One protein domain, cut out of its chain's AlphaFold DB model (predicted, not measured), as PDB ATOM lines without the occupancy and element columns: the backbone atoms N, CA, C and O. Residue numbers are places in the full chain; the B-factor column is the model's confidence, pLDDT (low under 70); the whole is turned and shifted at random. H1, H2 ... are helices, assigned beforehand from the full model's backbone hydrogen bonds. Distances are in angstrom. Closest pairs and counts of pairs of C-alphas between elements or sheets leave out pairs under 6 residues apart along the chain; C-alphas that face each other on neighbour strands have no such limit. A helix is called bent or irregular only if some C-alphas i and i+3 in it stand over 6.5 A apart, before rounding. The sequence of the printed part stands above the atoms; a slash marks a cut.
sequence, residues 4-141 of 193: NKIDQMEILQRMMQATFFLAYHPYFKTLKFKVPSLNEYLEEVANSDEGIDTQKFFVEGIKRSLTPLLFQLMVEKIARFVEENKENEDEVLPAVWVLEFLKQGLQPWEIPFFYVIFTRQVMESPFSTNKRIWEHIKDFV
ATOM      1  N   ASN A   4     271.890 162.188 220.783       59.81
ATOM      2  CA  ASN A   4     271.974 163.600 220.390       59.81
ATOM      3  C   ASN A   4     273.038 163.885 219.315       59.81
ATOM      4  O   ASN A   4     272.856 164.779 218.495       59.81
ATOM      5  N   LYS A   5     274.154 163.141 219.295       53.38
ATOM      6  CA  LYS A   5     275.194 163.310 218.261       53.38
ATOM      7  C   LYS A   5     274.768 162.719 216.918       53.38
ATOM      8  O   LYS A   5     275.172 163.235 215.881       53.38
ATOM      9  N   ILE A   6     273.968 161.651 216.947       58.88
ATOM     10  CA  ILE A   6     273.428 161.008 215.743       58.88
ATOM     11  C   ILE A   6     272.407 161.940 215.075       58.88
ATOM     12  O   ILE A   6     272.538 162.209 213.884       58.88
ATOM     13  N   ASP A   7     271.494 162.531 215.854       65.81
ATOM     14  CA  ASP A   7     270.488 163.469 215.333       65.81
ATOM     15  C   ASP A   7     271.127 164.746 214.751       65.81
ATOM     16  O   ASP A   7     270.740 165.207 213.678       65.81
ATOM     17  N   GLN A   8     272.163 165.295 215.397       56.50
ATOM     18  CA  GLN A   8     272.890 166.461 214.875       56.50
ATOM     19  C   GLN A   8     273.641 166.165 213.569       56.50
ATOM     20  O   GLN A   8     273.647 167.004 212.668       56.50
ATOM     21  N   MET A   9     274.256 164.984 213.445       60.81
ATOM     22  CA  MET A   9     274.901 164.568 212.196       60.81
ATOM     23  C   MET A   9     273.888 164.394 211.065       60.81
ATOM     24  O   MET A   9     274.166 164.803 209.940       60.81
ATOM     25  N   GLU A  10     272.718 163.823 211.349       67.19
ATOM     26  CA  GLU A  10     271.679 163.621 210.341       67.19
ATOM     27  C   GLU A  10     271.088 164.956 209.861       67.19
ATOM     28  O   GLU A  10     270.928 165.167 208.658       67.19
ATOM     29  N   ILE A  11     270.848 165.897 210.780       66.00
ATOM     30  CA  ILE A  11     270.402 167.258 210.450       66.00
ATOM     31  C   ILE A  11     271.449 167.974 209.594       66.00
ATOM     32  O   ILE A  11     271.110 168.515 208.542       66.00
ATOM     33  N   LEU A  12     272.726 167.926 209.987       63.41
ATOM     34  CA  LEU A  12     273.812 168.541 209.225       63.41
ATOM     35  C   LEU A  12     273.922 167.942 207.817       63.41
ATOM     36  O   LEU A  12     274.096 168.669 206.840       63.41
ATOM     37  N   GLN A  13     273.773 166.622 207.690       69.38
ATOM     38  CA  GLN A  13     273.813 165.933 206.405       69.38
ATOM     39  C   GLN A  13     272.631 166.322 205.506       69.38
ATOM     40  O   GLN A  13     272.832 166.587 204.318       69.38
ATOM     41  N   ARG A  14     271.417 166.412 206.060       70.94
ATOM     42  CA  ARG A  14     270.229 166.887 205.331       70.94
ATOM     43  C   ARG A  14     270.377 168.344 204.903       70.94
ATOM     44  O   ARG A  14     270.066 168.667 203.762       70.94
ATOM     45  N   MET A  15     270.918 169.205 205.767       71.62
ATOM     46  CA  MET A  15     271.207 170.602 205.432       71.62
ATOM     47  C   MET A  15     272.231 170.713 204.302       71.62
ATOM     48  O   MET A  15     271.997 171.449 203.348       71.62
ATOM     49  N   MET A  16     273.320 169.942 204.361       73.38
ATOM     50  CA  MET A  16     274.318 169.894 203.292       73.38
ATOM     51  C   MET A  16     273.685 169.465 201.961       73.38
ATOM     52  O   MET A  16     273.842 170.158 200.955       73.38
ATOM     53  N   GLN A  17     272.906 168.378 201.949       75.50
ATOM     54  CA  GLN A  17     272.198 167.900 200.752       75.50
ATOM     55  C   GLN A  17     271.218 168.939 200.190       75.50
ATOM     56  O   GLN A  17     271.221 169.199 198.986       75.50
ATOM     57  N   ALA A  18     270.438 169.576 201.062       79.44
ATOM     58  CA  ALA A  18     269.525 170.655 200.712       79.44
ATOM     59  C   ALA A  18     270.266 171.846 200.080       79.44
ATOM     60  O   ALA A  18     269.839 172.379 199.054       79.44
ATOM     61  N   THR A  19     271.427 172.228 200.624       81.44
ATOM     62  CA  THR A  19     272.242 173.306 200.048       81.44
ATOM     63  C   THR A  19     272.879 172.942 198.713       81.44
ATOM     64  O   THR A  19     272.981 173.814 197.853       81.44
ATOM     65  N   PHE A  20     273.239 171.674 198.487       84.62
ATOM     66  CA  PHE A  20     273.665 171.203 197.169       84.62
ATOM     67  C   PHE A  20     272.544 171.310 196.140       84.62
ATOM     68  O   PHE A  20     272.757 171.865 195.063       84.62
ATOM     69  N   PHE A  21     271.348 170.820 196.474       84.56
ATOM     70  CA  PHE A  21     270.186 170.928 195.595       84.56
ATOM     71  C   PHE A  21     269.926 172.388 195.207       84.56
ATOM     72  O   PHE A  21     269.875 172.718 194.021       84.56
ATOM     73  N   LEU A  22     269.876 173.274 196.205       89.12
ATOM     74  CA  LEU A  22     269.623 174.691 195.986       89.12
ATOM     75  C   LEU A  22     270.720 175.350 195.144       89.12
ATOM     76  O   LEU A  22     270.428 176.035 194.168       89.12
ATOM     77  N   ALA A  23     271.991 175.133 195.483       88.56
ATOM     78  CA  ALA A  23     273.098 175.765 194.779       88.56
ATOM     79  C   ALA A  23     273.132 175.379 193.295       88.56
ATOM     80  O   ALA A  23     273.380 176.241 192.453       88.56
ATOM     81  N   TYR A  24     272.850 174.117 192.954       88.25
ATOM     82  CA  TYR A  24     272.868 173.617 191.574       88.25
ATOM     83  C   TYR A  24     271.549 173.799 190.813       88.25
ATOM     84  O   TYR A  24     271.513 173.562 189.598       88.25
ATOM     85  N   HIS A  25     270.494 174.265 191.483       90.19
ATOM     86  CA  HIS A  25     269.226 174.594 190.850       90.19
ATOM     87  C   HIS A  25     269.435 175.614 189.708       90.19
ATOM     88  O   HIS A  25     270.206 176.570 189.881       90.19
ATOM     89  N   PRO A  26     268.775 175.466 188.536       88.81
ATOM     90  CA  PRO A  26     268.950 176.366 187.390       88.81
ATOM     91  C   PRO A  26     268.819 177.850 187.738       88.81
ATOM     92  O   PRO A  26     269.564 178.672 187.204       88.81
ATOM     93  N   TYR A  27     267.950 178.176 188.698       89.25
ATOM     94  CA  TYR A  27     267.764 179.540 189.189       89.25
ATOM     95  C   TYR A  27     269.063 180.142 189.746       89.25
ATOM     96  O   TYR A  27     269.376 181.297 189.468       89.25
ATOM     97  N   PHE A  28     269.875 179.363 190.467       93.00
ATOM     98  CA  PHE A  28     271.075 179.837 191.169       93.00
ATOM     99  C   PHE A  28     272.391 179.551 190.439       93.00
ATOM    100  O   PHE A  28     273.449 179.997 190.892       93.00
ATOM    101  N   LYS A  29     272.362 178.884 189.275       85.62
ATOM    102  CA  LYS A  29     273.567 178.616 188.460       85.62
ATOM    103  C   LYS A  29     274.349 179.873 188.082       85.62
ATOM    104  O   LYS A  29     275.566 179.823 187.965       85.62
ATOM    105  N   THR A  30     273.666 181.006 187.928       88.38
ATOM    106  CA  THR A  30     274.305 182.278 187.560       88.38
ATOM    107  C   THR A  30     274.855 183.067 188.744       88.38
ATOM    108  O   THR A  30     275.473 184.107 188.533       88.38
ATOM    109  N   LEU A  31     274.653 182.603 189.984       93.00
ATOM    110  CA  LEU A  31     275.277 183.235 191.142       93.00
ATOM    111  C   LEU A  31     276.786 183.013 191.111       93.00
ATOM    112  O   LEU A  31     277.249 181.869 191.062       93.00
ATOM    113  N   LYS A  32     277.524 184.124 191.154       93.75
ATOM    114  CA  LYS A  32     278.984 184.157 191.147       93.75
ATOM    115  C   LYS A  32     279.501 185.205 192.129       93.75
ATOM    116  O   LYS A  32     278.965 186.307 192.227       93.75
ATOM    117  N   PHE A  33     280.565 184.850 192.827       96.31
ATOM    118  CA  PHE A  33     281.493 185.750 193.487       96.31
ATOM    119  C   PHE A  33     282.285 186.567 192.460       96.31
ATOM    120  O   PHE A  33     282.344 186.238 191.268       96.31
ATOM    121  N   LYS A  34     282.939 187.634 192.919       97.06
ATOM    122  CA  LYS A  34     283.778 188.496 192.086       97.06
ATOM    123  C   LYS A  34     285.000 187.721 191.583       97.06
ATOM    124  O   LYS A  34     285.960 187.528 192.322       97.06
ATOM    125  N   VAL A  35     284.962 187.318 190.309       95.56
ATOM    126  CA  VAL A  35     285.970 186.442 189.678       95.56
ATOM    127  C   VAL A  35     287.409 186.945 189.852       95.56
ATOM    128  O   VAL A  35     288.229 186.140 190.281       95.56
ATOM    129  N   PRO A  36     287.749 188.231 189.608       97.06
ATOM    130  CA  PRO A  36     289.127 188.689 189.800       97.06
ATOM    131  C   PRO A  36     289.630 188.486 191.235       97.06
ATOM    132  O   PRO A  36     290.712 187.954 191.430       97.06
ATOM    133  N   SER A  37     288.805 188.829 192.230       97.62
ATOM    134  CA  SER A  37     289.159 188.706 193.650       97.62
ATOM    135  C   SER A  37     289.207 187.252 194.122       97.62
ATOM    136  O   SER A  37     290.000 186.913 194.993       97.62
ATOM    137  N   LEU A  38     288.375 186.380 193.543       97.62
ATOM    138  CA  LEU A  38     288.477 184.939 193.762       97.62
ATOM    139  C   LEU A  38     289.800 184.397 193.211       97.62
ATOM    140  O   LEU A  38     290.498 183.684 193.917       97.62
ATOM    141  N   ASN A  39     290.141 184.727 191.966       97.31
ATOM    142  CA  ASN A  39     291.341 184.205 191.318       97.31
ATOM    143  C   ASN A  39     292.621 184.678 192.012       97.31
ATOM    144  O   ASN A  39     293.501 183.858 192.233       97.31
ATOM    145  N   GLU A  40     292.688 185.951 192.408       97.69
ATOM    146  CA  GLU A  40     293.787 186.495 193.219       97.69
ATOM    147  C   GLU A  40     293.954 185.700 194.521       97.69
ATOM    148  O   GLU A  40     295.042 185.225 194.840       97.69
ATOM    149  N   TYR A  41     292.850 185.442 195.227       97.94
ATOM    150  CA  TYR A  41     292.876 184.630 196.439       97.94
ATOM    151  C   TYR A  41     293.344 183.183 196.189       97.94
ATOM    152  O   TYR A  41     294.150 182.647 196.950       97.94
ATOM    153  N   LEU A  42     292.851 182.529 195.133       97.50
ATOM    154  CA  LEU A  42     293.243 181.155 194.808       97.50
ATOM    155  C   LEU A  42     294.712 181.065 194.382       97.50
ATOM    156  O   LEU A  42     295.371 180.082 194.713       97.50
ATOM    157  N   GLU A  43     295.230 182.082 193.696       97.12
ATOM    158  CA  GLU A  43     296.641 182.188 193.331       97.12
ATOM    159  C   GLU A  43     297.536 182.305 194.571       97.12
ATOM    160  O   GLU A  43     298.527 181.580 194.682       97.12
ATOM    161  N   GLU A  44     297.163 183.148 195.539       96.00
ATOM    162  CA  GLU A  44     297.863 183.248 196.826       96.00
ATOM    163  C   GLU A  44     297.915 181.889 197.539       96.00
ATOM    164  O   GLU A  44     298.981 181.437 197.959       96.00
ATOM    165  N   VAL A  45     296.775 181.196 197.641       95.75
ATOM    166  CA  VAL A  45     296.715 179.879 198.295       95.75
ATOM    167  C   VAL A  45     297.514 178.834 197.517       95.75
ATOM    168  O   VAL A  45     298.190 178.008 198.131       95.75
ATOM    169  N   ALA A  46     297.472 178.857 196.185       94.25
ATOM    170  CA  ALA A  46     298.217 177.934 195.333       94.25
ATOM    171  C   ALA A  46     299.739 178.077 195.500       94.25
ATOM    172  O   ALA A  46     300.438 177.065 195.458       94.25
ATOM    173  N   ASN A  47     300.227 179.301 195.724       93.88
ATOM    174  CA  ASN A  47     301.654 179.633 195.787       93.88
ATOM    175  C   ASN A  47     302.215 179.796 197.212       93.88
ATOM    176  O   ASN A  47     303.421 179.945 197.370       93.88
ATOM    177  N   SER A  48     301.374 179.779 198.249       90.25
ATOM    178  CA  SER A  48     301.809 179.903 199.651       90.25
ATOM    179  C   SER A  48     302.757 178.765 200.069       90.25
ATOM    180  O   SER A  48     302.615 177.636 199.616       90.25
ATOM    181  N   ASP A  49     303.688 178.986 200.989       83.94
ATOM    182  CA  ASP A  49     304.387 177.876 201.665       83.94
ATOM    183  C   ASP A  49     303.685 177.479 202.974       83.94
ATOM    184  O   ASP A  49     303.839 176.363 203.474       83.94
ATOM    185  N   GLU A  50     302.843 178.370 203.498       84.31
ATOM    186  CA  GLU A  50     302.042 178.146 204.693       84.31
ATOM    187  C   GLU A  50     300.771 177.358 204.358       84.31
ATOM    188  O   GLU A  50     300.043 177.672 203.409       84.31
ATOM    189  N   GLY A  51     300.492 176.330 205.162       81.25
ATOM    190  CA  GLY A  51     299.237 175.590 205.095       81.25
ATOM    191  C   GLY A  51     298.076 176.424 205.637       81.25
ATOM    192  O   GLY A  51     298.152 176.960 206.741       81.25
ATOM    193  N   ILE A  52     296.986 176.495 204.877       91.81
ATOM    194  CA  ILE A  52     295.691 177.008 205.332       91.81
ATOM    195  C   ILE A  52     294.788 175.817 205.653       91.81
ATOM    196  O   ILE A  52     294.813 174.814 204.944       91.81
ATOM    197  N   ASP A  53     294.015 175.878 206.733       93.94
ATOM    198  CA  ASP A  53     292.993 174.866 206.996       93.94
ATOM    199  C   ASP A  53     291.745 175.114 206.132       93.94
ATOM    200  O   ASP A  53     291.479 176.232 205.685       93.94
ATOM    201  N   THR A  54     290.949 174.069 205.904       93.06
ATOM    202  CA  THR A  54     289.775 174.144 205.021       93.06
ATOM    203  C   THR A  54     288.743 175.169 205.486       93.06
ATOM    204  O   THR A  54     288.154 175.854 204.653       93.06
ATOM    205  N   GLN A  55     288.524 175.335 206.793       93.81
ATOM    206  CA  GLN A  55     287.557 176.320 207.274       93.81
ATOM    207  C   GLN A  55     288.032 177.738 206.950       93.81
ATOM    208  O   GLN A  55     287.274 178.528 206.386       93.81
ATOM    209  N   LYS A  56     289.297 178.050 207.245       95.94
ATOM    210  CA  LYS A  56     289.899 179.344 206.916       95.94
ATOM    211  C   LYS A  56     289.942 179.585 205.406       95.94
ATOM    212  O   LYS A  56     289.725 180.720 204.986       95.94
ATOM    213  N   PHE A  57     290.140 178.538 204.601       97.00
ATOM    214  CA  PHE A  57     290.081 178.619 203.142       97.00
ATOM    215  C   PHE A  57     288.730 179.166 202.652       97.00
ATOM    216  O   PHE A  57     288.670 180.159 201.926       97.00
ATOM    217  N   PHE A  58     287.624 178.579 203.117       97.06
ATOM    218  CA  PHE A  58     286.289 179.058 202.757       97.06
ATOM    219  C   PHE A  58     286.001 180.457 203.302       97.06
ATOM    220  O   PHE A  58     285.492 181.304 202.569       97.06
ATOM    221  N   VAL A  59     286.334 180.722 204.569       97.56
ATOM    222  CA  VAL A  59     286.039 182.011 205.209       97.56
ATOM    223  C   VAL A  59     286.735 183.165 204.492       97.56
ATOM    224  O   VAL A  59     286.082 184.147 204.138       97.56
ATOM    225  N   GLU A  60     288.039 183.050 204.246       97.81
ATOM    226  CA  GLU A  60     288.807 184.105 203.582       97.81
ATOM    227  C   GLU A  60     288.431 184.232 202.105       97.81
ATOM    228  O   GLU A  60     288.227 185.346 201.617       97.81
ATOM    229  N   GLY A  61     288.243 183.108 201.408       97.81
ATOM    230  CA  GLY A  61     287.819 183.112 200.012       97.81
ATOM    231  C   GLY A  61     286.467 183.793 199.810       97.81
ATOM    232  O   GLY A  61     286.331 184.658 198.940       97.81
ATOM    233  N   ILE A  62     285.474 183.471 200.644       98.12
ATOM    234  CA  ILE A  62     284.146 184.096 200.600       98.12
ATOM    235  C   ILE A  62     284.250 185.584 200.947       98.12
ATOM    236  O   ILE A  62     283.747 186.408 200.189       98.12
ATOM    237  N   LYS A  63     284.939 185.963 202.033       97.75
ATOM    238  CA  LYS A  63     285.085 187.376 202.435       97.75
ATOM    239  C   LYS A  63     285.709 188.250 201.351       97.75
ATOM    240  O   LYS A  63     285.244 189.361 201.121       97.75
ATOM    241  N   ARG A  64     286.759 187.763 200.687       97.56
ATOM    242  CA  ARG A  64     287.487 188.535 199.665       97.56
ATOM    243  C   ARG A  64     286.723 188.647 198.352       97.56
ATOM    244  O   ARG A  64     286.834 189.651 197.651       97.56
ATOM    245  N   SER A  65     285.959 187.615 198.005       97.88
ATOM    246  CA  SER A  65     285.286 187.526 196.708       97.88
ATOM    247  C   SER A  65     283.806 187.940 196.745       97.88
ATOM    248  O   SER A  65     283.216 188.191 195.690       97.88
ATOM    249  N   LEU A  66     283.200 188.082 197.930       97.50
ATOM    250  CA  LEU A  66     281.815 188.520 198.112       97.50
ATOM    251  C   LEU A  66     281.737 190.011 198.443       97.50
ATOM    252  O   LEU A  66     281.938 190.431 199.580       97.50
ATOM    253  N   THR A  67     281.393 190.832 197.452       95.62
ATOM    254  CA  THR A  67     281.143 192.258 197.702       95.62
ATOM    255  C   THR A  67     279.769 192.464 198.351       95.62
ATOM    256  O   THR A  67     278.867 191.653 198.122       95.62
ATOM    257  N   PRO A  68     279.546 193.573 199.084       96.12
ATOM    258  CA  PRO A  68     278.232 193.881 199.654       96.12
ATOM    259  C   PRO A  68     277.106 193.896 198.612       96.12
ATOM    260  O   PRO A  68     276.025 193.370 198.857       96.12
ATOM    261  N   LEU A  69     277.383 194.429 197.415       95.62
ATOM    262  CA  LEU A  69     276.421 194.449 196.314       95.62
ATOM    263  C   LEU A  69     276.100 193.038 195.803       95.62
ATOM    264  O   LEU A  69     274.935 192.713 195.599       95.62
ATOM    265  N   LEU A  70     277.114 192.185 195.608       95.75
ATOM    266  CA  LEU A  70     276.883 190.798 195.189       95.75
ATOM    267  C   LEU A  70     276.099 190.026 196.248       95.75
ATOM    268  O   LEU A  70     275.187 189.283 195.899       95.75
ATOM    269  N   PHE A  71     276.418 190.234 197.525       96.94
ATOM    270  CA  PHE A  71     275.679 189.632 198.623       96.94
ATOM    271  C   PHE A  71     274.207 190.051 198.605       96.94
ATOM    272  O   PHE A  71     273.338 189.184 198.614       96.94
ATOM    273  N   GLN A  72     273.917 191.349 198.482       97.19
ATOM    274  CA  GLN A  72     272.544 191.841 198.370       97.19
ATOM    275  C   GLN A  72     271.802 191.194 197.191       97.19
ATOM    276  O   GLN A  72     270.704 190.673 197.374       97.19
ATOM    277  N   LEU A  73     272.417 191.149 196.005       95.88
ATOM    278  CA  LEU A  73     271.820 190.525 194.820       95.88
ATOM    279  C   LEU A  73     271.563 189.023 195.014       95.88
ATOM    280  O   LEU A  73     270.545 188.507 194.553       95.88
ATOM    281  N   MET A  74     272.465 188.311 195.697       96.44
ATOM    282  CA  MET A  74     272.262 186.904 196.050       96.44
ATOM    283  C   MET A  74     271.060 186.740 196.984       96.44
ATOM    284  O   MET A  74     270.208 185.896 196.720       96.44
ATOM    285  N   VAL A  75     270.959 187.562 198.033       96.94
ATOM    286  CA  VAL A  75     269.851 187.519 199.001       96.94
ATOM    287  C   VAL A  75     268.516 187.842 198.340       96.94
ATOM    288  O   VAL A  75     267.560 187.087 198.505       96.94
ATOM    289  N   GLU A  76     268.452 188.905 197.536       97.12
ATOM    290  CA  GLU A  76     267.251 189.264 196.774       97.12
ATOM    291  C   GLU A  76     266.818 188.130 195.843       97.12
ATOM    292  O   GLU A  76     265.630 187.834 195.721       97.12
ATOM    293  N   LYS A  77     267.782 187.455 195.211       96.25
ATOM    294  CA  LYS A  77     267.502 186.326 194.331       96.25
ATOM    295  C   LYS A  77     266.968 185.108 195.087       96.25
ATOM    296  O   LYS A  77     266.051 184.459 194.594       96.25
ATOM    297  N   ILE A  78     267.503 184.806 196.271       95.69
ATOM    298  CA  ILE A  78     266.985 183.731 197.134       95.69
ATOM    299  C   ILE A  78     265.564 184.071 197.599       95.69
ATOM    300  O   ILE A  78     264.678 183.227 197.509       95.69
ATOM    301  N   ALA A  79     265.320 185.312 198.031       96.75
ATOM    302  CA  ALA A  79     263.995 185.764 198.454       96.75
ATOM    303  C   ALA A  79     262.963 185.670 197.322       96.75
ATOM    304  O   ALA A  79     261.857 185.175 197.531       96.75
ATOM    305  N   ARG A  80     263.344 186.079 196.108       96.81
ATOM    306  CA  ARG A  80     262.486 185.962 194.926       96.81
ATOM    307  C   ARG A  80     262.153 184.509 194.602       96.81
ATOM    308  O   ARG A  80     260.994 184.207 194.350       96.81
ATOM    309  N   PHE A  81     263.140 183.618 194.662       95.75
ATOM    310  CA  PHE A  81     262.923 182.189 194.446       95.75
ATOM    311  C   PHE A  81     261.905 181.598 195.432       95.75
ATOM    312  O   PHE A  81     261.032 180.847 195.010       95.75
ATOM    313  N   VAL A  82     261.988 181.961 196.718       96.00
ATOM    314  CA  VAL A  82     261.023 181.516 197.737       96.00
ATOM    315  C   VAL A  82     259.611 182.003 197.410       96.00
ATOM    316  O   VAL A  82     258.675 181.214 197.465       96.00
ATOM    317  N   GLU A  83     259.448 183.274 197.040       96.50
ATOM    318  CA  GLU A  83     258.127 183.829 196.714       96.50
ATOM    319  C   GLU A  83     257.527 183.200 195.446       96.50
ATOM    320  O   GLU A  83     256.347 182.854 195.426       96.50
ATOM    321  N   GLU A  84     258.340 183.018 194.400       95.31
ATOM    322  CA  GLU A  84     257.911 182.456 193.112       95.31
ATOM    323  C   GLU A  84     257.541 180.966 193.199       95.31
ATOM    324  O   GLU A  84     256.728 180.503 192.404       95.31
ATOM    325  N   ASN A  85     258.098 180.222 194.165       93.94
ATOM    326  CA  ASN A  85     257.917 178.769 194.288       93.94
ATOM    327  C   ASN A  85     257.232 178.354 195.600       93.94
ATOM    328  O   ASN A  85     257.288 177.189 195.982       93.94
ATOM    329  N   LYS A  86     256.560 179.282 196.295       92.69
ATOM    330  CA  LYS A  86     255.962 179.063 197.628       92.69
ATOM    331  C   LYS A  86     254.964 177.903 197.733       92.69
ATOM    332  O   LYS A  86     254.661 177.468 198.837       92.69
ATOM    333  N   GLU A  87     254.437 177.429 196.607       92.81
ATOM    334  CA  GLU A  87     253.523 176.281 196.546       92.81
ATOM    335  C   GLU A  87     254.255 174.926 196.586       92.81
ATOM    336  O   GLU A  87     253.623 173.906 196.851       92.81
ATOM    337  N   ASN A  88     255.574 174.902 196.361       90.81
ATOM    338  CA  ASN A  88     256.402 173.699 196.406       90.81
ATOM    339  C   ASN A  88     257.334 173.722 197.628       90.81
ATOM    340  O   ASN A  88     258.494 174.129 197.536       90.81
ATOM    341  N   GLU A  89     256.813 173.294 198.781       84.31
ATOM    342  CA  GLU A  89     257.499 173.370 200.079       84.31
ATOM    343  C   GLU A  89     258.883 172.700 200.065       84.31
ATOM    344  O   GLU A  89     259.862 173.305 200.506       84.31
ATOM    345  N   ASP A  90     258.992 171.501 199.487       82.00
ATOM    346  CA  ASP A  90     260.247 170.741 199.426       82.00
ATOM    347  C   ASP A  90     261.338 171.464 198.621       82.00
ATOM    348  O   ASP A  90     262.531 171.350 198.917       82.00
ATOM    349  N   GLU A  91     260.938 172.236 197.608       84.19
ATOM    350  CA  GLU A  91     261.849 172.993 196.754       84.19
ATOM    351  C   GLU A  91     262.315 174.298 197.417       84.19
ATOM    352  O   GLU A  91     263.487 174.670 197.300       84.19
ATOM    353  N   VAL A  92     261.427 174.985 198.145       90.56
ATOM    354  CA  VAL A  92     261.747 176.276 198.779       90.56
ATOM    355  C   VAL A  92     262.387 176.146 200.151       90.56
ATOM    356  O   VAL A  92     263.120 177.053 200.551       90.56
ATOM    357  N   LEU A  93     262.161 175.047 200.874       89.50
ATOM    358  CA  LEU A  93     262.640 174.869 202.247       89.50
ATOM    359  C   LEU A  93     264.150 175.152 202.419       89.50
ATOM    360  O   LEU A  93     264.509 175.899 203.334       89.50
ATOM    361  N   PRO A  94     265.053 174.678 201.532       90.75
ATOM    362  CA  PRO A  94     266.473 175.013 201.625       90.75
ATOM    363  C   PRO A  94     266.750 176.517 201.496       90.75
ATOM    364  O   PRO A  94     267.617 177.053 202.186       90.75
ATOM    365  N   ALA A  95     266.021 177.211 200.617       93.56
ATOM    366  CA  ALA A  95     266.162 178.650 200.404       93.56
ATOM    367  C   ALA A  95     265.646 179.446 201.605       93.56
ATOM    368  O   ALA A  95     266.291 180.406 202.033       93.56
ATOM    369  N   VAL A  96     264.527 179.007 202.188       93.31
ATOM    370  CA  VAL A  96     263.984 179.566 203.430       93.31
ATOM    371  C   VAL A  96     265.018 179.465 204.548       93.31
ATOM    372  O   VAL A  96     265.294 180.470 205.196       93.31
ATOM    373  N   TRP A  97     265.670 178.313 204.733       92.25
ATOM    374  CA  TRP A  97     266.717 178.168 205.751       92.25
ATOM    375  C   TRP A  97     267.886 179.129 205.561       92.25
ATOM    376  O   TRP A  97     268.340 179.725 206.534       92.25
ATOM    377  N   VAL A  98     268.352 179.331 204.324       93.94
ATOM    378  CA  VAL A  98     269.414 180.311 204.048       93.94
ATOM    379  C   VAL A  98     268.987 181.712 204.494       93.94
ATOM    380  O   VAL A  98     269.756 182.394 205.167       93.94
ATOM    381  N   LEU A  99     267.759 182.131 204.170       95.81
ATOM    382  CA  LEU A  99     267.235 183.432 204.596       95.81
ATOM    383  C   LEU A  99     267.084 183.524 206.118       95.81
ATOM    384  O   LEU A  99     267.412 184.559 206.693       95.81
ATOM    385  N   GLU A 100     266.621 182.464 206.779       94.06
ATOM    386  CA  GLU A 100     266.484 182.435 208.237       94.06
ATOM    387  C   GLU A 100     267.840 182.512 208.951       94.06
ATOM    388  O   GLU A 100     267.974 183.266 209.914       94.06
ATOM    389  N   PHE A 101     268.880 181.834 208.455       94.25
ATOM    390  CA  PHE A 101     270.233 181.978 209.005       94.25
ATOM    391  C   PHE A 101     270.752 183.409 208.884       94.25
ATOM    392  O   PHE A 101     271.284 183.960 209.849       94.25
ATOM    393  N   LEU A 102     270.534 184.049 207.735       95.75
ATOM    394  CA  LEU A 102     270.911 185.446 207.542       95.75
ATOM    395  C   LEU A 102     270.148 186.385 208.487       95.75
ATOM    396  O   LEU A 102     270.749 187.288 209.065       95.75
ATOM    397  N   LYS A 103     268.845 186.157 208.707       95.94
ATOM    398  CA  LYS A 103     268.043 186.927 209.679       95.94
ATOM    399  C   LYS A 103     268.541 186.761 211.115       95.94
ATOM    400  O   LYS A 103     268.449 187.702 211.897       95.94
ATOM    401  N   GLN A 104     269.081 185.592 211.456       95.44
ATOM    402  CA  GLN A 104     269.700 185.321 212.760       95.44
ATOM    403  C   GLN A 104     271.096 185.950 212.913       95.44
ATOM    404  O   GLN A 104     271.699 185.847 213.979       95.44
ATOM    405  N   GLY A 105     271.606 186.625 211.879       95.31
ATOM    406  CA  GLY A 105     272.887 187.326 211.914       95.31
ATOM    407  C   GLY A 105     274.090 186.463 211.541       95.31
ATOM    408  O   GLY A 105     275.219 186.953 211.635       95.31
ATOM    409  N   LEU A 106     273.868 185.219 211.091       95.50
ATOM    410  CA  LEU A 106     274.951 184.401 210.551       95.50
ATOM    411  C   LEU A 106     275.522 185.082 209.312       95.50
ATOM    412  O   LEU A 106     274.807 185.601 208.450       95.50
ATOM    413  N   GLN A 107     276.841 185.063 209.229       96.44
ATOM    414  CA  GLN A 107     277.580 185.608 208.113       96.44
ATOM    415  C   GLN A 107     277.534 184.640 206.921       96.44
ATOM    416  O   GLN A 107     277.357 183.433 207.102       96.44
ATOM    417  N   PRO A 108     277.744 185.113 205.680       95.69
ATOM    418  CA  PRO A 108     277.696 184.245 204.500       95.69
ATOM    419  C   PRO A 108     278.662 183.057 204.584       95.69
ATOM    420  O   PRO A 108     278.313 181.939 204.216       95.69
ATOM    421  N   TRP A 109     279.856 183.276 205.138       94.81
ATOM    422  CA  TRP A 109     280.856 182.232 205.378       94.81
ATOM    423  C   TRP A 109     280.546 181.327 206.577       94.81
ATOM    424  O   TRP A 109     281.405 180.564 206.989       94.81
ATOM    425  N   GLU A 110     279.357 181.399 207.161       92.25
ATOM    426  CA  GLU A 110     278.881 180.453 208.179       92.25
ATOM    427  C   GLU A 110     277.729 179.593 207.639       92.25
ATOM    428  O   GLU A 110     277.240 178.694 208.319       92.25
ATOM    429  N   ILE A 111     277.294 179.851 206.401       92.81
ATOM    430  CA  ILE A 111     276.110 179.239 205.804       92.81
ATOM    431  C   ILE A 111     276.546 178.302 204.663       92.81
ATOM    432  O   ILE A 111     277.098 178.776 203.662       92.81
ATOM    433  N   PRO A 112     276.247 176.986 204.736       90.38
ATOM    434  CA  PRO A 112     276.738 175.999 203.767       90.38
ATOM    435  C   PRO A 112     276.388 176.297 202.304       90.38
ATOM    436  O   PRO A 112     277.154 175.972 201.402       90.38
ATOM    437  N   PHE A 113     275.274 176.988 202.046       92.81
ATOM    438  CA  PHE A 113     274.905 177.419 200.697       92.81
ATOM    439  C   PHE A 113     276.027 178.206 200.003       92.81
ATOM    440  O   PHE A 113     276.371 177.910 198.859       92.81
ATOM    441  N   PHE A 114     276.657 179.158 200.697       94.88
ATOM    442  CA  PHE A 114     277.727 179.965 200.108       94.88
ATOM    443  C   PHE A 114     279.008 179.157 199.885       94.88
ATOM    444  O   PHE A 114     279.726 179.440 198.930       94.88
ATOM    445  N   TYR A 115     279.261 178.115 200.685       93.88
ATOM    446  CA  TYR A 115     280.392 177.201 200.489       93.88
ATOM    447  C   TYR A 115     280.233 176.419 199.190       93.88
ATOM    448  O   TYR A 115     281.195 176.263 198.437       93.88
ATOM    449  N   VAL A 116     279.016 175.953 198.897       92.75
ATOM    450  CA  VAL A 116     278.737 175.200 197.669       92.75
ATOM    451  C   VAL A 116     278.819 176.109 196.441       92.75
ATOM    452  O   VAL A 116     279.434 175.732 195.443       92.75
ATOM    453  N   ILE A 117     278.270 177.330 196.506       94.75
ATOM    454  CA  ILE A 117     278.414 178.309 195.413       94.75
ATOM    455  C   ILE A 117     279.892 178.659 195.194       94.75
ATOM    456  O   ILE A 117     280.337 178.733 194.048       94.75
ATOM    457  N   PHE A 118     280.657 178.825 196.278       96.06
ATOM    458  CA  PHE A 118     282.082 179.138 196.217       96.06
ATOM    459  C   PHE A 118     282.845 177.988 195.566       96.06
ATOM    460  O   PHE A 118     283.522 178.197 194.566       96.06
ATOM    461  N   THR A 119     282.643 176.762 196.051       94.88
ATOM    462  CA  THR A 119     283.249 175.541 195.505       94.88
ATOM    463  C   THR A 119     282.970 175.386 194.017       94.88
ATOM    464  O   THR A 119     283.897 175.168 193.239       94.88
ATOM    465  N   ARG A 120     281.712 175.560 193.592       93.19
ATOM    466  CA  ARG A 120     281.351 175.501 192.172       93.19
ATOM    467  C   ARG A 120     282.175 176.483 191.348       93.19
ATOM    468  O   ARG A 120     282.676 176.119 190.291       93.19
ATOM    469  N   GLN A 121     282.332 177.712 191.826       95.06
ATOM    470  CA  GLN A 121     283.095 178.716 191.099       95.06
ATOM    471  C   GLN A 121     284.606 178.460 191.132       95.06
ATOM    472  O   GLN A 121     285.279 178.737 190.143       95.06
ATOM    473  N   VAL A 122     285.139 177.890 192.216       96.00
ATOM    474  CA  VAL A 122     286.530 177.411 192.257       96.00
ATOM    475  C   VAL A 122     286.750 176.336 191.192       96.00
ATOM    476  O   VAL A 122     287.763 176.384 190.498       96.00
ATOM    477  N   MET A 123     285.801 175.414 190.997       93.00
ATOM    478  CA  MET A 123     285.905 174.400 189.940       93.00
ATOM    479  C   MET A 123     285.898 174.988 188.523       93.00
ATOM    480  O   MET A 123     286.521 174.427 187.630       93.00
ATOM    481  N   GLU A 124     285.228 176.123 188.315       92.25
ATOM    482  CA  GLU A 124     285.252 176.867 187.047       92.25
ATOM    483  C   GLU A 124     286.541 177.694 186.859       92.25
ATOM    484  O   GLU A 124     286.741 178.290 185.799       92.25
ATOM    485  N   SER A 125     287.404 177.779 187.877       93.06
ATOM    486  CA  SER A 125     288.619 178.595 187.838       93.06
ATOM    487  C   SER A 125     289.818 177.846 187.227       93.06
ATOM    488  O   SER A 125     289.874 176.615 187.286       93.06
ATOM    489  N   PRO A 126     290.842 178.571 186.735       92.88
ATOM    490  CA  PRO A 126     292.112 177.978 186.302       92.88
ATOM    491  C   PRO A 126     292.868 177.209 187.399       92.88
ATOM    492  O   PRO A 126     293.774 176.440 187.094       92.88
ATOM    493  N   PHE A 127     292.517 177.415 188.674       93.38
ATOM    494  CA  PHE A 127     293.187 176.807 189.825       93.38
ATOM    495  C   PHE A 127     292.523 175.506 190.299       93.38
ATOM    496  O   PHE A 127     292.994 174.903 191.261       93.38
ATOM    497  N   SER A 128     291.451 175.051 189.643       90.00
ATOM    498  CA  SER A 128     290.680 173.864 190.045       90.00
ATOM    499  C   SER A 128     291.491 172.563 190.057       90.00
ATOM    500  O   SER A 128     291.198 171.663 190.841       90.00
ATOM    501  N   THR A 129     292.539 172.473 189.234       88.06
ATOM    502  CA  THR A 129     293.449 171.318 189.154       88.06
ATOM    503  C   THR A 129     294.645 171.422 190.103       88.06
ATOM    504  O   THR A 129     295.424 170.475 190.230       88.06
ATOM    505  N   ASN A 130     294.817 172.556 190.795       93.31
ATOM    506  CA  ASN A 130     295.871 172.698 191.789       93.31
ATOM    507  C   ASN A 130     295.572 171.774 192.976       93.31
ATOM    508  O   ASN A 130     294.544 171.913 193.640       93.31
ATOM    509  N   LYS A 131     296.502 170.859 193.281       92.00
ATOM    510  CA  LYS A 131     296.319 169.858 194.339       92.00
ATOM    511  C   LYS A 131     295.936 170.487 195.681       92.00
ATOM    512  O   LYS A 131     295.063 169.963 196.355       92.00
ATOM    513  N   ARG A 132     296.568 171.596 196.078       91.75
ATOM    514  CA  ARG A 132     296.294 172.222 197.377       91.75
ATOM    515  C   ARG A 132     294.878 172.792 197.435       91.75
ATOM    516  O   ARG A 132     294.187 172.574 198.419       91.75
ATOM    517  N   ILE A 133     294.436 173.459 196.371       94.88
ATOM    518  CA  ILE A 133     293.055 173.948 196.259       94.88
ATOM    519  C   ILE A 133     292.071 172.776 196.303       94.88
ATOM    520  O   ILE A 133     291.094 172.818 197.049       94.88
ATOM    521  N   TRP A 134     292.360 171.710 195.552       92.19
ATOM    522  CA  TRP A 134     291.520 170.516 195.484       92.19
ATOM    523  C   TRP A 134     291.282 169.871 196.854       92.19
ATOM    524  O   TRP A 134     290.144 169.529 197.176       92.19
ATOM    525  N   GLU A 135     292.317 169.770 197.698       92.06
ATOM    526  CA  GLU A 135     292.190 169.213 199.054       92.06
ATOM    527  C   GLU A 135     291.137 169.938 199.908       92.06
ATOM    528  O   GLU A 135     290.513 169.309 200.762       92.06
ATOM    529  N   HIS A 136     290.906 171.232 199.672       93.56
ATOM    530  CA  HIS A 136     289.908 172.006 200.411       93.56
ATOM    531  C   HIS A 136     288.488 171.826 199.879       93.56
ATOM    532  O   HIS A 136     287.534 171.890 200.654       93.56
ATOM    533  N   ILE A 137     288.332 171.621 198.570       91.88
ATOM    534  CA  ILE A 137     287.014 171.629 197.934       91.88
ATOM    535  C   ILE A 137     286.443 170.241 197.661       91.88
ATOM    536  O   ILE A 137     285.232 170.139 197.511       91.88
ATOM    537  N   LYS A 138     287.258 169.177 197.624       88.12
ATOM    538  CA  LYS A 138     286.837 167.828 197.192       88.12
ATOM    539  C   LYS A 138     285.596 167.281 197.912       88.12
ATOM    540  O   LYS A 138     284.754 166.653 197.279       88.12
ATOM    541  N   ASP A 139     285.431 167.580 199.201       83.31
ATOM    542  CA  ASP A 139     284.276 167.131 199.996       83.31
ATOM    543  C   ASP A 139     283.000 167.950 199.719       83.31
ATOM    544  O   ASP A 139     281.890 167.539 200.062       83.31
ATOM    545  N   PHE A 140     283.159 169.106 199.074       83.94
ATOM    546  CA  PHE A 140     282.104 170.036 198.682       83.94
ATOM    547  C   PHE A 140     281.773 169.950 197.186       83.94
ATOM    548  O   PHE A 140     280.958 170.726 196.685       83.94
ATOM    549  N   VAL A 141     282.381 169.007 196.462       83.19
ATOM    550  CA  VAL A 141     282.064 168.707 195.066       83.19
ATOM    551  C   VAL A 141     281.031 167.571 195.013       83.19
ATOM    552  O   VAL A 141     281.156 166.580 195.738       83.19
TER     553      VAL A 141
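Overview. This is residues 4 to 141 of the 193 residues of an uncharacterized protein of bacterium (UniProt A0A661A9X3). Short helix H6 sits in the middle of an elongated helical body, with the H2 and H3 hairpin and H7 packed around it at one end and the H4 and H5 hairpin making the other end. Long H1 comes in between them, and its residues 4 to 11 stick out as a free arm. The printed part has 138 residues, with seven named helices, H1 to H7 in chain order, and no named strand: the class is all helix, mostly crossed. It is compact, with a radius of gyration of the C-alphas of 15.3 A, spanning 49 by 38 by 26 A.

Along the chain. H1, residues 4 to 24, begins at C-alpha 4 (271.974, 163.600, 220.390) and is 30.5 A long. H2 is residues 35 to 47, H3 residues 54 to 65. H4, residues 68 to 84, is 24.2 A long. H5 is residues 89 to 103, H6 residues 112 to 123. H7, residues 131 to 140, ends at C-alpha 140 (282.104, 170.036, 198.682). H5 and H7 are irregular: C-alphas 91 and 94 are 7.0 A apart, C-alphas 136 and 139 7.5 A.

Arrangement. The hub, H6, touches H1, closest C-alphas Thr 19 and Phe 113 at 4.9 A, at a steep tilt of 50 degrees. H6 touches H3 about perpendicular, at 80 degrees, closest C-alphas Phe 58 and Tyr 115, 6.6 A. H6 and H7 form a hairpin, closest C-alphas Thr 119 and Ile 137, 5.9 A. H2 and H3 form a hairpin at 36 degrees, only just steep, closest C-alphas Leu 38 and Ser 65, 5.1 A. H4 and H5 form a hairpin at 34.5 degrees, only just shallow, closest C-alphas Val 82 and Val 92, 5.4 A. H4 and H6 are apart. Every O i to N i+4 pair is within hydrogen-bond range in H1, H2, H3, H4 and H6; in H5 9 of 11, in H7 3 of 6.

Size, cuts and confidence. The C-alphas farthest apart, Asp 49 and Glu 87, are 51.1 A apart. The printed part has no cut, and no link is long. Residues 4 to 13 are under pLDDT 70.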